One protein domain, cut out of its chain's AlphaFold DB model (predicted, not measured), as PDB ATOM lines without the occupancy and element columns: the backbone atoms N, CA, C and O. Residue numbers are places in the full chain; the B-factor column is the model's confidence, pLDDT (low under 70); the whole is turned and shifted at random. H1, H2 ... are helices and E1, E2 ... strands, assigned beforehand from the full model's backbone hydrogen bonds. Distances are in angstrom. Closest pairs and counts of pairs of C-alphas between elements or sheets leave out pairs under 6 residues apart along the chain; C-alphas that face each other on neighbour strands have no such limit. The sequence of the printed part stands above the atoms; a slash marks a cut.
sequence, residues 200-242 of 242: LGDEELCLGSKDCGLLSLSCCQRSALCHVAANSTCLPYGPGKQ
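What this domain is: This is residues 200 to 242 of the 242 residues of the protein "Hypothetical protein" of Alexandrium andersonii (UniProt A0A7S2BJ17). What shape is it? It has little regular structure: H2 lies between H1 and a small hairpin, E1 and E2. Which parts? Named elements, H1, H2, E1, E2 in order, hold 16 of 43 printed residues; the class is mixed. It is compact, radius of gyration of the C-alphas 9.3 A, spanning 28 by 18 by 14 A.

How they stand to each other: Do helices meet? H1, residues 203 to 206, touches H2, residues 217 to 222; the closest C-alphas, 206 and 219, are 4.9 A apart. In H2 every O i to N i+4 pair is within hydrogen-bond range. The strands? E1, residues 226 to 228, and E2, residues 234 to 236, form an antiparallel hairpin, N 227 and O 235 within hydrogen-bond range, 2.8 A. The closest C-alphas of H2 and E1, 220 and 226, are 5.8 A apart.

Where its parts are: Where does H1 begin? C-alpha 203 is at (60.636, -41.070, 93.699). Where does E2 end? C-alpha 236 is at (76.679, -36.372, 98.929).

The domain as a whole: Any cut? The printed part has no cut. Low confidence? Residues 238 to 242 are under pLDDT 70.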
ATOM      1  N   LEU A 200      59.193 -31.739  93.944       87.12
ATOM      2  CA  LEU A 200      60.124 -32.831  94.178       87.12
ATOM      3  C   LEU A 200      60.223 -33.705  92.928       87.12
ATOM      4  O   LEU A 200      59.241 -33.859  92.196       87.12
ATOM      5  N   GLY A 201      61.413 -34.254  92.705       89.69
ATOM      6  CA  GLY A 201      61.648 -35.205  91.629       89.69
ATOM      7  C   GLY A 201      60.882 -36.510  91.841       89.69
ATOM      8  O   GLY A 201      60.364 -36.777  92.937       89.69
ATOM      9  N   ASP A 202      60.833 -37.296  90.771       90.88
ATOM     10  CA  ASP A 202      60.262 -38.638  90.762       90.88
ATOM     11  C   ASP A 202      60.924 -39.530  91.827       90.88
ATOM     12  O   ASP A 202      62.143 -39.500  92.011       90.88
ATOM     13  N   GLU A 203      60.118 -40.271  92.587       90.62
ATOM     14  CA  GLU A 203      60.636 -41.070  93.699       90.62
ATOM     15  C   GLU A 203      61.497 -42.237  93.203       90.62
ATOM     16  O   GLU A 203      62.597 -42.427  93.724       90.62
ATOM     17  N   GLU A 204      61.052 -42.965  92.175       89.50
ATOM     18  CA  GLU A 204      61.747 -44.147  91.656       89.50
ATOM     19  C   GLU A 204      63.121 -43.782  91.085       89.50
ATOM     20  O   GLU A 204      64.105 -44.487  91.316       89.50
ATOM     21  N   LEU A 205      63.207 -42.645  90.392       91.62
ATOM     22  CA  LEU A 205      64.447 -42.182  89.774       91.62
ATOM     23  C   LEU A 205      65.403 -41.505  90.765       91.62
ATOM     24  O   LEU A 205      66.621 -41.664  90.661       91.62
ATOM     25  N   CYS A 206      64.885 -40.705  91.702       94.69
ATOM     26  CA  CYS A 206      65.731 -39.806  92.488       94.69
ATOM     27  C   CYS A 206      66.068 -40.335  93.895       94.69
ATOM     28  O   CYS A 206      67.132 -39.995  94.415       94.69
ATOM     29  N   LEU A 207      65.191 -41.119  94.542       94.56
ATOM     30  CA  LEU A 207      65.292 -41.439  95.979       94.56
ATOM     31  C   LEU A 207      66.615 -42.123  96.353       94.56
ATOM     32  O   LEU A 207      67.253 -41.742  97.335       94.56
ATOM     33  N   GLY A 208      67.020 -43.124  95.572       93.38
ATOM     34  CA  GLY A 208      68.237 -43.909  95.795       93.38
ATOM     35  C   GLY A 208      69.472 -43.400  95.049       93.38
ATOM     36  O   GLY A 208      70.500 -44.072  95.064       93.38
ATOM     37  N   SER A 209      69.395 -42.254  94.363       93.50
ATOM     38  CA  SER A 209      70.506 -41.794  93.527       93.50
ATOM     39  C   SER A 209      71.689 -41.293  94.359       93.50
ATOM     40  O   SER A 209      71.514 -40.497  95.289       93.50
ATOM     41  N   LYS A 210      72.890 -41.753  93.985       92.12
ATOM     42  CA  LYS A 210      74.188 -41.422  94.603       92.12
ATOM     43  C   LYS A 210      74.974 -40.367  93.825       92.12
ATOM     44  O   LYS A 210      75.876 -39.746  94.385       92.12
ATOM     45  N   ASP A 211      74.618 -40.129  92.564       93.94
ATOM     46  CA  ASP A 211      75.344 -39.239  91.653       93.94
ATOM     47  C   ASP A 211      74.936 -37.774  91.863       93.94
ATOM     48  O   ASP A 211      74.445 -37.099  90.959       93.94
ATOM     49  N   CYS A 212      75.128 -37.270  93.085       94.81
ATOM     50  CA  CYS A 212      74.577 -35.990  93.535       94.81
ATOM     51  C   CYS A 212      74.920 -34.816  92.608       94.81
ATOM     52  O   CYS A 212      74.057 -33.992  92.329       94.81
ATOM     53  N   GLY A 213      76.141 -34.764  92.066       94.50
ATOM     54  CA  GLY A 213      76.569 -33.687  91.166       94.50
ATOM     55  C   GLY A 213      75.826 -33.631  89.824       94.50
ATOM     56  O   GLY A 213      75.885 -32.604  89.153       94.50
ATOM     57  N   LEU A 214      75.124 -34.703  89.441       94.56
ATOM     58  CA  LEU A 214      74.331 -34.791  88.211       94.56
ATOM     59  C   LEU A 214      72.829 -34.609  88.462       94.56
ATOM     60  O   LEU A 214      72.047 -34.541  87.512       94.56
ATOM     61  N   LEU A 215      72.404 -34.538  89.726       94.94
ATOM     62  CA  LEU A 215      70.994 -34.407  90.061       94.94
ATOM     63  C   LEU A 215      70.499 -32.984  89.824       94.94
ATOM     64  O   LEU A 215      71.100 -32.000  90.259       94.94
ATOM     65  N   SER A 216      69.317 -32.884  89.218       93.69
ATOM     66  CA  SER A 216      68.528 -31.658  89.286       93.69
ATOM     67  C   SER A 216      68.224 -31.307  90.747       93.69
ATOM     68  O   SER A 216      68.186 -32.178  91.621       93.69
ATOM     69  N   LEU A 217      67.935 -30.033  91.026       91.81
ATOM     70  CA  LEU A 217      67.581 -29.599  92.381       91.81
ATOM     71  C   LEU A 217      66.383 -30.386  92.947       91.81
ATOM     72  O   LEU A 217      66.394 -30.770  94.115       91.81
ATOM     73  N   SER A 218      65.383 -30.683  92.110       92.25
ATOM     74  CA  SER A 218      64.206 -31.466  92.496       92.25
ATOM     75  C   SER A 218      64.554 -32.914  92.858       92.25
ATOM     76  O   SER A 218      64.053 -33.422  93.865       92.25
ATOM     77  N   CYS A 219      65.437 -33.570  92.096       94.38
ATOM     78  CA  CYS A 219      65.939 -34.894  92.459       94.38
ATOM     79  C   CYS A 219      66.829 -34.848  93.703       94.38
ATOM     80  O   CYS A 219      66.746 -35.740  94.539       94.38
ATOM     81  N   CYS A 220      67.652 -33.815  93.867       94.06
ATOM     82  CA  CYS A 220      68.525 -33.686  95.030       94.06
ATOM     83  C   CYS A 220      67.738 -33.535  96.342       94.06
ATOM     84  O   CYS A 220      68.076 -34.129  97.368       94.06
ATOM     85  N   GLN A 221      66.655 -32.753  96.306       91.56
ATOM     86  CA  GLN A 221      65.743 -32.624  97.442       91.56
ATOM     87  C   GLN A 221      65.065 -33.957  97.775       91.56
ATOM     88  O   GLN A 221      64.939 -34.278  98.954       91.56
ATOM     89  N   ARG A 222      64.701 -34.753  96.759       93.00
ATOM     90  CA  ARG A 222      64.112 -36.091  96.931       93.00
ATOM     91  C   ARG A 222      65.113 -37.145  97.421       93.00
ATOM     92  O   ARG A 222      64.728 -38.002  98.210       93.00
ATOM     93  N   SER A 223      66.358 -37.111  96.943       94.75
ATOM     94  CA  SER A 223      67.360 -38.152  97.209       94.75
ATOM     95  C   SER A 223      67.609 -38.317  98.706       94.75
ATOM     96  O   SER A 223      67.833 -37.342  99.423       94.75
ATOM     97  N   ALA A 224      67.627 -39.561  99.173       94.19
ATOM     98  CA  ALA A 224      67.996 -39.889 100.545       94.19
ATOM     99  C   ALA A 224      69.517 -39.800 100.779       94.19
ATOM    100  O   ALA A 224      69.969 -39.774 101.921       94.19
ATOM    101  N   LEU A 225      70.320 -39.769  99.711       93.88
ATOM    102  CA  LEU A 225      71.783 -39.906  99.760       93.88
ATOM    103  C   LEU A 225      72.522 -38.598  99.443       93.88
ATOM    104  O   LEU A 225      73.728 -38.486  99.685       93.88
ATOM    105  N   CYS A 226      71.785 -37.598  98.968       93.75
ATOM    106  CA  CYS A 226      72.287 -36.271  98.645       93.75
ATOM    107  C   CYS A 226      71.599 -35.192  99.488       93.75
ATOM    108  O   CYS A 226      70.495 -35.384  99.994       93.75
ATOM    109  N   HIS A 227      72.211 -34.018  99.597       91.38
ATOM    110  CA  HIS A 227      71.608 -32.825 100.188       91.38
ATOM    111  C   HIS A 227      71.890 -31.593  99.331       91.38
ATOM    112  O   HIS A 227      72.846 -31.555  98.556       91.38
ATOM    113  N   VAL A 228      71.043 -30.578  99.489       90.31
ATOM    114  CA  VAL A 228      71.242 -29.266  98.873       90.31
ATOM    115  C   VAL A 228      72.061 -28.420  99.842       90.31
ATOM    116  O   VAL A 228      71.605 -28.127 100.945       90.31
ATOM    117  N   ALA A 229      73.275 -28.053  99.448       89.00
ATOM    118  CA  ALA A 229      74.135 -27.175 100.232       89.00
ATOM    119  C   ALA A 229      73.649 -25.714 100.186       89.00
ATOM    120  O   ALA A 229      72.806 -25.340  99.371       89.00
ATOM    121  N   ALA A 230      74.214 -24.854 101.040       86.88
ATOM    122  CA  ALA A 230      73.824 -23.441 101.138       86.88
ATOM    123  C   ALA A 230      73.975 -22.658  99.816       86.88
ATOM    124  O   ALA A 230      73.231 -21.718  99.559       86.88
ATOM    125  N   ASN A 231      74.907 -23.065  98.952       89.38
ATOM    126  CA  ASN A 231      75.107 -22.509  97.611       89.38
ATOM    127  C   ASN A 231      74.226 -23.183  96.536       89.38
ATOM    128  O   ASN A 231      74.509 -23.060  95.348       89.38
ATOM    129  N   SER A 232      73.176 -23.904  96.941       87.81
ATOM    130  CA  SER A 232      72.249 -24.637  96.069       87.81
ATOM    131  C   SER A 232      72.878 -25.753  95.225       87.81
ATOM    132  O   SER A 232      72.237 -26.246  94.297       87.81
ATOM    133  N   THR A 233      74.102 -26.195  95.536       91.94
ATOM    134  CA  THR A 233      74.691 -27.364  94.874       91.94
ATOM    135  C   THR A 233      74.236 -28.654  95.542       91.94
ATOM    136  O   THR A 233      74.039 -28.715  96.757       91.94
ATOM    137  N   CYS A 234      74.067 -29.701  94.739       94.25
ATOM    138  CA  CYS A 234      73.724 -31.018  95.244       94.25
ATOM    139  C   CYS A 234      74.989 -31.802  95.602       94.25
ATOM    140  O   CYS A 234      75.845 -32.029  94.746       94.25
ATOM    141  N   LEU A 235      75.116 -32.211  96.864       93.81
ATOM    142  CA  LEU A 235      76.309 -32.866  97.397       93.81
ATOM    143  C   LEU A 235      75.957 -34.179  98.111       93.81
ATOM    144  O   LEU A 235      74.880 -34.280  98.702       93.81
ATOM    145  N   PRO A 236      76.859 -35.175  98.115       91.81
ATOM    146  CA  PRO A 236      76.679 -36.372  98.929       91.81
ATOM    147  C   PRO A 236      76.792 -36.041 100.418       91.81
ATOM    148  O   PRO A 236      77.489 -35.103 100.820       91.81
ATOM    149  N   TYR A 237      76.133 -36.840 101.255       84.19
ATOM    150  CA  TYR A 237      76.403 -36.829 102.693       84.19
ATOM    151  C   TYR A 237      77.834 -37.299 102.979       84.19
ATOM    152  O   TYR A 237      78.292 -38.287 102.410       84.19
ATOM    153  N   GLY A 238      78.526 -36.616 103.891       68.50
ATOM    154  CA  GLY A 238      79.881 -36.962 104.328       68.50
ATOM    155  C   GLY A 238      80.011 -36.938 105.853       68.50
ATOM    156  O   GLY A 238      79.090 -36.484 106.535       68.50
ATOM    157  N   PRO A 239      81.143 -37.399 106.415       58.69
ATOM    158  CA  PRO A 239      81.374 -37.361 107.858       58.69
ATOM    159  C   PRO A 239      81.170 -35.946 108.419       58.69
ATOM    160  O   PRO A 239      81.770 -34.988 107.937       58.69
ATOM    161  N   GLY A 240      80.293 -35.806 109.418       52.75
ATOM    162  CA  GLY A 240      79.988 -34.519 110.057       52.75
ATOM    163  C   GLY A 240      79.085 -33.572 109.255       52.75
ATOM    164  O   GLY A 240      78.786 -32.487 109.745       52.75
ATOM    165  N   LYS A 241      78.626 -33.959 108.057       52.16
ATOM    166  CA  LYS A 241      77.622 -33.208 107.294       52.16
ATOM    167  C   LYS A 241      76.265 -33.893 107.437       52.16
ATOM    168  O   LYS A 241      76.062 -34.971 106.878       52.16
ATOM    169  N   GLN A 242      75.407 -33.279 108.251       50.50
ATOM    170  CA  GLN A 242      73.983 -33.608 108.385       50.50
ATOM    171  C   GLN A 242      73.166 -32.905 107.306       50.50
ATOM    172  O   GLN A 242      73.572 -31.793 106.898       50.50
TER     173      GLN A 242